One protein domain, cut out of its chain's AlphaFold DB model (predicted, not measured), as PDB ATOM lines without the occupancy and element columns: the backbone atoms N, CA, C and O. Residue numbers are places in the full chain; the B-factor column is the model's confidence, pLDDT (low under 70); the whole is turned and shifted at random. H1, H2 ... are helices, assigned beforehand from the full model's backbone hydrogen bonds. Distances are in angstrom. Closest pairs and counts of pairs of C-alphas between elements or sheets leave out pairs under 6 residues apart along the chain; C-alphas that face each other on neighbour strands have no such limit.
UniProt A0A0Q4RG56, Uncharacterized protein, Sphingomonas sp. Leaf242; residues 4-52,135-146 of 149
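AT A GLANCE: This is residues 4 to 52 and 135 to 146 of the 149 residues of an uncharacterized protein of Sphingomonas sp. Leaf242 (UniProt A0A0Q4RG56). Two antiparallel pairs of helices are set crosswise: the longer pair, H3 and H4, lie side by side, and the shorter pair, H2 with the very short H1, is steeply turned to them and packs on H4 mainly through H2. Between H1 and H2 the chain makes a long loop, residues 10 to 23, which reaches away from the helices to Gly 18 at one end of the longest distance in the domain. The printed part has 61 residues with four named helices, in the order H1, H2, H3, H4, and no named strand; its class is all helix. It is compact, with a radius of gyration of the C-alphas of 11.7 A, and spans 36 by 24 by 17 A, only just elongated.

HOW THE PARTS SIT: The longest helix, H3, residues 37 to 50, touches H4, residues 135 to 145, closest at the C-alphas of Leu 44 and Leu 141, 6.1 A apart; they run opposite ways at a shallow tilt of 30 degrees. H4 is the hub, touching three other helices. It touches H2, residues 24 to 33, closest at the C-alphas of Pro 24 and Val 144, 5.3 A apart, at a steep tilt of 64 degrees, the same way. H2 and H1, residues 4 to 9, form a helical hairpin: they run opposite ways at a shallow tilt of 6 degrees, and their closest C-alphas, of Ala 8 and Ala 27, are 5.0 A apart. H1 and H4 only just touch, with 3 pairs of C-alphas within 8 A, the closest those of Leu 9 and Arg 140 at 6.7 A; they run opposite ways at a steep tilt of 69.8 degrees, only just short of about perpendicular. H2 and H3 are close but not clearly touching, their closest C-alphas, of Leu 31 and Glu 37, being 5.8 A apart. In H1, H2, H3 and H4 every O i to N i+4 pair is within hydrogen-bond range.

IN THESE COORDINATES: H3, residues 37 to 50, is 20.0 A long from C-alpha 37 at (27.427, -51.291, -35.085) to C-alpha 50. H4, residues 135 to 145, is 15.4 A long and ends with C-alpha 145 at (24.857, -45.659, -38.672). H2, residues 24 to 33, is 14.2 A long. H1, residues 4 to 9, is 8.6 A long and begins with C-alpha 4 at (37.929, -50.385, -34.828).

THE WHOLE: The two C-alphas farthest apart, of Gly 18 and Val 52, are 37.4 A apart. Residues 53 to 134 are not printed, and C-alphas 52 and 135 are 11.4 A apart across this cut. The link H1 to H2 is long, with 14 residues; the link H2 to H3 is tight, with 3. The mean pLDDT of the printed part is 81.2, and residues 11 to 20 are under 70.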
ATOM      1  N   ALA A   4      38.715 -49.966 -33.669       71.69
ATOM      2  CA  ALA A   4      37.929 -50.385 -34.828       71.69
ATOM      3  C   ALA A   4      37.138 -49.217 -35.442       71.69
ATOM      4  O   ALA A   4      37.124 -49.052 -36.659       71.69
ATOM      5  N   LEU A   5      36.556 -48.361 -34.596       75.94
ATOM      6  CA  LEU A   5      35.849 -47.156 -35.031       75.94
ATOM      7  C   LEU A   5      36.804 -46.101 -35.584       75.94
ATOM      8  O   LEU A   5      36.516 -45.514 -36.618       75.94
ATOM      9  N   LEU A   6      37.959 -45.894 -34.947       77.19
ATOM     10  CA  LEU A   6      38.986 -44.992 -35.478       77.19
ATOM     11  C   LEU A   6      39.453 -45.434 -36.867       77.19
ATOM     12  O   LEU A   6      39.538 -44.609 -37.766       77.19
ATOM     13  N   SER A   7      39.696 -46.732 -37.062       72.56
ATOM     14  CA  SER A   7      40.073 -47.296 -38.363       72.56
ATOM     15  C   SER A   7      38.963 -47.131 -39.407       72.56
ATOM     16  O   SER A   7      39.231 -46.723 -40.535       72.56
ATOM     17  N   ALA A   8      37.708 -47.385 -39.020       70.88
ATOM     18  CA  ALA A   8      36.552 -47.247 -39.901       70.88
ATOM     19  C   ALA A   8      36.243 -45.789 -40.278       70.88
ATOM     20  O   ALA A   8      35.665 -45.553 -41.334       70.88
ATOM     21  N   LEU A   9      36.607 -44.819 -39.435       74.56
ATOM     22  CA  LEU A   9      36.340 -43.389 -39.632       74.56
ATOM     23  C   LEU A   9      37.560 -42.598 -40.111       74.56
ATOM     24  O   LEU A   9      37.420 -41.408 -40.406       74.56
ATOM     25  N   ALA A  10      38.740 -43.220 -40.163       72.75
ATOM     26  CA  ALA A  10      39.976 -42.574 -40.577       72.75
ATOM     27  C   ALA A  10      39.826 -41.981 -41.980       72.75
ATOM     28  O   ALA A  10      39.268 -42.603 -42.887       72.75
ATOM     29  N   ASP A  11      40.315 -40.752 -42.152       62.53
ATOM     30  CA  ASP A  11      40.310 -40.115 -43.458       62.53
ATOM     31  C   ASP A  11      41.271 -40.833 -44.399       62.53
ATOM     32  O   ASP A  11      42.480 -40.833 -44.192       62.53
ATOM     33  N   ARG A  12      40.696 -41.471 -45.418       63.84
ATOM     34  CA  ARG A  12      41.424 -42.141 -46.498       63.84
ATOM     35  C   ARG A  12      41.369 -41.350 -47.803       63.84
ATOM     36  O   ARG A  12      41.556 -41.914 -48.871       63.84
ATOM     37  N   SER A  13      41.094 -40.047 -47.741       51.75
ATOM     38  CA  SER A  13      41.116 -39.163 -48.914       51.75
ATOM     39  C   SER A  13      42.480 -39.139 -49.623       51.75
ATOM     40  O   SER A  13      42.532 -38.924 -50.832       51.75
ATOM     41  N   PHE A  14      43.572 -39.430 -48.903       49.03
ATOM     42  CA  PHE A  14      44.916 -39.582 -49.457       49.03
ATOM     43  C   PHE A  14      45.638 -40.759 -48.785       49.03
ATOM     44  O   PHE A  14      46.217 -40.612 -47.708       49.03
ATOM     45  N   VAL A  15      45.600 -41.943 -49.405       50.84
ATOM     46  CA  VAL A  15      46.376 -43.104 -48.942       50.84
ATOM     47  C   VAL A  15      47.395 -43.493 -50.007       50.84
ATOM     48  O   VAL A  15      47.045 -43.876 -51.119       50.84
ATOM     49  N   PHE A  16      48.680 -43.381 -49.665       51.25
ATOM     50  CA  PHE A  16      49.803 -43.759 -50.537       51.25
ATOM     51  C   PHE A  16      49.935 -45.281 -50.735       51.25
ATOM     52  O   PHE A  16      50.793 -45.724 -51.494       51.25
ATOM     53  N   ASP A  17      49.109 -46.083 -50.060       62.41
ATOM     54  CA  ASP A  17      49.139 -47.549 -50.101       62.41
ATOM     55  C   ASP A  17      48.206 -48.163 -51.165       62.41
ATOM     56  O   ASP A  17      48.152 -49.384 -51.302       62.41
ATOM     57  N   GLY A  18      47.477 -47.334 -51.925       55.69
ATOM     58  CA  GLY A  18      46.544 -47.791 -52.959       55.69
ATOM     59  C   GLY A  18      45.196 -48.298 -52.431       55.69
ATOM     60  O   GLY A  18      44.414 -48.853 -53.205       55.69
ATOM     61  N   SER A  19      44.896 -48.119 -51.141       57.41
ATOM     62  CA  SER A  19      43.572 -48.415 -50.590       57.41
ATOM     63  C   SER A  19      42.518 -47.395 -51.063       57.41
ATOM     64  O   SER A  19      42.839 -46.237 -51.339       57.41
ATOM     65  N   PRO A  20      41.244 -47.812 -51.213       61.72
ATOM     66  CA  PRO A  20      40.194 -46.933 -51.713       61.72
ATOM     67  C   PRO A  20      39.899 -45.789 -50.737       61.72
ATOM     68  O   PRO A  20      39.994 -45.956 -49.516       61.72
ATOM     69  N   ALA A  21      39.474 -44.651 -51.296       71.44
ATOM     70  CA  ALA A  21      38.965 -43.524 -50.524       71.44
ATOM     71  C   ALA A  21      37.861 -43.975 -49.558       71.44
ATOM     72  O   ALA A  21      37.137 -44.942 -49.812       71.44
ATOM     73  N   TRP A  22      37.738 -43.269 -48.435       78.75
ATOM     74  CA  TRP A  22      36.707 -43.572 -47.450       78.75
ATOM     75  C   TRP A  22      35.312 -43.470 -48.090       78.75
ATOM     76  O   TRP A  22      34.990 -42.449 -48.696       78.75
ATOM     77  N   THR A  23      34.485 -44.511 -47.936       84.12
ATOM     78  CA  THR A  23      33.059 -44.484 -48.298       84.12
ATOM     79  C   THR A  23      32.198 -45.022 -47.151       84.12
ATOM     80  O   THR A  23      32.649 -45.927 -46.429       84.12
ATOM     81  N   PRO A  24      30.949 -44.544 -46.993       85.81
ATOM     82  CA  PRO A  24      30.025 -45.066 -45.987       85.81
ATOM     83  C   PRO A  24      29.802 -46.580 -46.111       85.81
ATOM     84  O   PRO A  24      29.730 -47.284 -45.109       85.81
ATOM     85  N   GLU A  25      29.743 -47.123 -47.330       84.75
ATOM     86  CA  GLU A  25      29.556 -48.559 -47.593       84.75
ATOM     87  C   GLU A  25      30.769 -49.379 -47.152       84.75
ATOM     88  O   GLU A  25      30.628 -50.507 -46.674       84.75
ATOM     89  N   HIS A  26      31.980 -48.848 -47.335       83.25
ATOM     90  CA  HIS A  26      33.190 -49.503 -46.850       83.25
ATOM     91  C   HIS A  26      33.226 -49.504 -45.322       83.25
ATOM     92  O   HIS A  26      33.418 -50.560 -44.724       83.25
ATOM     93  N   ALA A  27      32.971 -48.355 -44.697       84.25
ATOM     94  CA  ALA A  27      32.953 -48.230 -43.245       84.25
ATOM     95  C   ALA A  27      31.876 -49.120 -42.598       84.25
ATOM     96  O   ALA A  27      32.177 -49.826 -41.637       84.25
ATOM     97  N   ARG A  28      30.664 -49.186 -43.170       86.56
ATOM     98  CA  ARG A  28      29.602 -50.112 -42.737       86.56
ATOM     99  C   ARG A  28      30.040 -51.573 -42.811       86.56
ATOM    100  O   ARG A  28      29.868 -52.308 -41.843       86.56
ATOM    101  N   ARG A  29      30.664 -51.990 -43.921       84.00
ATOM    102  CA  ARG A  29      31.205 -53.356 -44.058       84.00
ATOM    103  C   ARG A  29      32.272 -53.662 -43.014       84.00
ATOM    104  O   ARG A  29      32.250 -54.748 -42.447       84.00
ATOM    105  N   VAL A  30      33.183 -52.723 -42.756       83.44
ATOM    106  CA  VAL A  30      34.212 -52.884 -41.720       83.44
ATOM    107  C   VAL A  30      33.552 -53.051 -40.355       83.44
ATOM    108  O   VAL A  30      33.863 -54.014 -39.667       83.44
ATOM    109  N   LEU A  31      32.597 -52.194 -39.979       84.44
ATOM    110  CA  LEU A  31      31.913 -52.308 -38.686       84.44
ATOM    111  C   LEU A  31      31.139 -53.618 -38.528       84.44
ATOM    112  O   LEU A  31      31.211 -54.207 -37.451       84.44
ATOM    113  N   ALA A  32      30.480 -54.094 -39.587       85.44
ATOM    114  CA  ALA A  32      29.773 -55.372 -39.579       85.44
ATOM    115  C   ALA A  32      30.716 -56.570 -39.406       85.44
ATOM    116  O   ALA A  32      30.407 -57.513 -38.683       85.44
ATOM    117  N   GLN A  33      31.907 -56.525 -40.012       84.88
ATOM    118  CA  GLN A  33      32.910 -57.586 -39.856       84.88
ATOM    119  C   GLN A  33      33.423 -57.722 -38.416       84.88
ATOM    120  O   GLN A  33      33.761 -58.825 -37.994       84.88
ATOM    121  N   VAL A  34      33.482 -56.619 -37.666       84.38
ATOM    122  CA  VAL A  34      33.909 -56.598 -36.254       84.38
ATOM    123  C   VAL A  34      32.747 -56.491 -35.258       84.38
ATOM    124  O   VAL A  34      32.999 -56.345 -34.063       84.38
ATOM    125  N   GLY A  35      31.488 -56.559 -35.709       83.88
ATOM    126  CA  GLY A  35      30.298 -56.507 -34.847       83.88
ATOM    127  C   GLY A  35      30.209 -55.247 -33.975       83.88
ATOM    128  O   GLY A  35      29.895 -55.329 -32.787       83.88
ATOM    129  N   SER A  36      30.595 -54.089 -34.519       87.44
ATOM    130  CA  SER A  36      30.738 -52.820 -33.782       87.44
ATOM    131  C   SER A  36      29.650 -51.782 -34.099       87.44
ATOM    132  O   SER A  36      29.825 -50.595 -33.825       87.44
ATOM    133  N   GLU A  37      28.513 -52.187 -34.662       86.56
ATOM    134  CA  GLU A  37      27.427 -51.291 -35.085       86.56
ATOM    135  C   GLU A  37      26.759 -50.586 -33.897       86.56
ATOM    136  O   GLU A  37      26.632 -49.362 -33.881       86.56
ATOM    137  N   ALA A  38      26.406 -51.334 -32.846       88.12
ATOM    138  CA  ALA A  38      25.827 -50.762 -31.626       88.12
ATOM    139  C   ALA A  38      26.797 -49.790 -30.929       88.12
ATOM    140  O   ALA A  38      26.398 -48.769 -30.362       88.12
ATOM    141  N   GLU A  39      28.094 -50.084 -31.006       89.12
ATOM    142  CA  GLU A  39      29.153 -49.227 -30.481       89.12
ATOM    143  C   GLU A  39      29.283 -47.933 -31.304       89.12
ATOM    144  O   GLU A  39      29.464 -46.863 -30.724       89.12
ATOM    145  N   ALA A  40      29.102 -47.993 -32.627       88.12
ATOM    146  CA  ALA A  40      29.066 -46.814 -33.493       88.12
ATOM    147  C   ALA A  40      27.925 -45.857 -33.115       88.12
ATOM    148  O   ALA A  40      28.162 -44.658 -32.958       88.12
ATOM    149  N   VAL A  41      26.716 -46.385 -32.872       91.06
ATOM    150  CA  VAL A  41      25.557 -45.606 -32.392       91.06
ATOM    151  C   VAL A  41      25.865 -44.943 -31.048       91.06
ATOM    152  O   VAL A  41      25.631 -43.747 -30.854       91.06
ATOM    153  N   ARG A  42      26.437 -45.705 -30.109       92.38
ATOM    154  CA  ARG A  42      26.792 -45.199 -28.778       92.38
ATOM    155  C   ARG A  42      27.822 -44.073 -28.852       92.38
ATOM    156  O   ARG A  42      27.677 -43.064 -28.158       92.38
ATOM    157  N   VAL A  43      28.857 -44.244 -29.675       91.44
ATOM    158  CA  VAL A  43      29.916 -43.245 -29.870       91.44
ATOM    159  C   VAL A  43      29.376 -42.002 -30.566       91.44
ATOM    160  O   VAL A  43      29.693 -40.902 -30.117       91.44
ATOM    161  N   LEU A  44      28.513 -42.148 -31.576       93.25
ATOM    162  CA  LEU A  44      27.836 -41.019 -32.212       93.25
ATOM    163  C   LEU A  44      27.067 -40.184 -31.180       93.25
ATOM    164  O   LEU A  44      27.303 -38.982 -31.064       93.25
ATOM    165  N   GLY A  45      26.225 -40.825 -30.366       93.44
ATOM    166  CA  GLY A  45      25.465 -40.124 -29.329       93.44
ATOM    167  C   GLY A  45      26.360 -39.454 -28.279       93.44
ATOM    168  O   GLY A  45      26.042 -38.372 -27.787       93.44
ATOM    169  N   ALA A  46      27.497 -40.065 -27.933       92.56
ATOM    170  CA  ALA A  46      28.467 -39.459 -27.024       92.56
ATOM    171  C   ALA A  46      29.144 -38.219 -27.632       92.56
ATOM    172  O   ALA A  46      29.237 -37.202 -26.948       92.56
ATOM    173  N   LEU A  47      29.562 -38.280 -28.901       92.19
ATOM    174  CA  LEU A  47      30.174 -37.149 -29.604       92.19
ATOM    175  C   LEU A  47      29.194 -35.993 -29.804       92.19
ATOM    176  O   LEU A  47      29.573 -34.839 -29.646       92.19
ATOM    177  N   GLN A  48      27.931 -36.287 -30.114       94.56
ATOM    178  CA  GLN A  48      26.895 -35.260 -30.242       94.56
ATOM    179  C   GLN A  48      26.657 -34.540 -28.912       94.56
ATOM    180  O   GLN A  48      26.621 -33.313 -28.875       94.56
ATOM    181  N   ARG A  49      26.572 -35.281 -27.797       93.88
ATOM    182  CA  ARG A  49      26.459 -34.670 -26.462       93.88
ATOM    183  C   ARG A  49      27.692 -33.852 -26.091       93.88
ATOM    184  O   ARG A  49      27.551 -32.810 -25.464       93.88
ATOM    185  N   SER A  50      28.886 -34.302 -26.477       92.19
ATOM    186  CA  SER A  50      30.118 -33.558 -26.213       92.19
ATOM    187  C   SER A  50      30.365 -32.410 -27.191       92.19
ATOM    188  O   SER A  50      31.325 -31.677 -27.000       92.19
ATOM    189  N   ALA A  51      29.553 -32.235 -28.235       94.50
ATOM    190  CA  ALA A  51      29.637 -31.102 -29.157       94.50
ATOM    191  C   ALA A  51      28.803 -29.894 -28.701       94.50
ATOM    192  O   ALA A  51      28.858 -28.841 -29.331       94.50
ATOM    193  N   VAL A  52      28.033 -30.036 -27.617       94.31
ATOM    194  CA  VAL A  52      27.225 -28.947 -27.061       94.31
ATOM    195  C   VAL A  52      28.143 -27.819 -26.566       94.31
ATOM    196  O   VAL A  52      29.173 -28.112 -25.945       94.31
ATOM    197  N   ALA A 135      33.357 -32.487 -35.764       92.81
ATOM    198  CA  ALA A 135      32.261 -32.309 -36.712       92.81
ATOM    199  C   ALA A 135      32.335 -33.341 -37.849       92.81
ATOM    200  O   ALA A 135      31.353 -34.036 -38.106       92.81
ATOM    201  N   ARG A 136      33.522 -33.534 -38.444       90.69
ATOM    202  CA  ARG A 136      33.747 -34.573 -39.466       90.69
ATOM    203  C   ARG A 136      33.483 -35.984 -38.937       90.69
ATOM    204  O   ARG A 136      32.908 -36.806 -39.644       90.69
ATOM    205  N   MET A 137      33.900 -36.291 -37.707       89.81
ATOM    206  CA  MET A 137      33.647 -37.602 -37.096       89.81
ATOM    207  C   MET A 137      32.152 -37.862 -36.891       89.81
ATOM    208  O   MET A 137      31.692 -38.968 -37.166       89.81
ATOM    209  N   ILE A 138      31.402 -36.857 -36.426       92.44
ATOM    210  CA  ILE A 138      29.946 -36.944 -36.256       92.44
ATOM    211  C   ILE A 138      29.277 -37.192 -37.608       92.44
ATOM    212  O   ILE A 138      28.510 -38.144 -37.723       92.44
ATOM    213  N   GLU A 139      29.617 -36.406 -38.628       91.38
ATOM    214  CA  GLU A 139      29.065 -36.545 -39.979       91.38
ATOM    215  C   GLU A 139      29.303 -37.953 -40.547       91.38
ATOM    216  O   GLU A 139      28.374 -38.626 -40.995       91.38
ATOM    217  N   ARG A 140      30.542 -38.453 -40.464       89.69
ATOM    218  CA  ARG A 140      30.880 -39.801 -40.943       89.69
ATOM    219  C   ARG A 140      30.133 -40.887 -40.183       89.69
ATOM    220  O   ARG A 140      29.649 -41.837 -40.791       89.69
ATOM    221  N   LEU A 141      30.022 -40.759 -38.863       90.00
ATOM    222  CA  LEU A 141      29.263 -41.710 -38.055       90.00
ATOM    223  C   LEU A 141      27.772 -41.689 -38.391       90.00
ATOM    224  O   LEU A 141      27.172 -42.756 -38.444       90.00
ATOM    225  N   GLN A 142      27.190 -40.522 -38.669       92.69
ATOM    226  CA  GLN A 142      25.798 -40.410 -39.115       92.69
ATOM    227  C   GLN A 142      25.573 -41.151 -40.438       92.69
ATOM    228  O   GLN A 142      24.634 -41.935 -40.546       92.69
ATOM    229  N   GLN A 143      26.476 -40.988 -41.410       90.12
ATOM    230  CA  GLN A 143      26.405 -41.690 -42.700       90.12
ATOM    231  C   GLN A 143      26.539 -43.216 -42.564       90.12
ATOM    232  O   GLN A 143      25.998 -43.968 -43.372       90.12
ATOM    233  N   VAL A 144      27.280 -43.684 -41.557       87.69
ATOM    234  CA  VAL A 144      27.558 -45.111 -41.343       87.69
ATOM    235  C   VAL A 144      26.478 -45.801 -40.519       87.69
ATOM    236  O   VAL A 144      26.120 -46.934 -40.826       87.69
ATOM    237  N   VAL A 145      25.960 -45.137 -39.488       87.12
ATOM    238  CA  VAL A 145      24.857 -45.659 -38.672       87.12
ATOM    239  C   VAL A 145      23.571 -45.750 -39.497       87.12
ATOM    240  O   VAL A 145      22.771 -46.643 -39.248       87.12
ATOM    241  N   GLY A 146      23.423 -44.889 -40.509       73.00
ATOM    242  CA  GLY A 146      22.182 -44.744 -41.251       73.00
ATOM    243  C   GLY A 146      21.175 -44.001 -40.384       73.00
ATOM    244  O   GLY A 146      20.713 -44.497 -39.361       73.00
TER     245      GLY A 146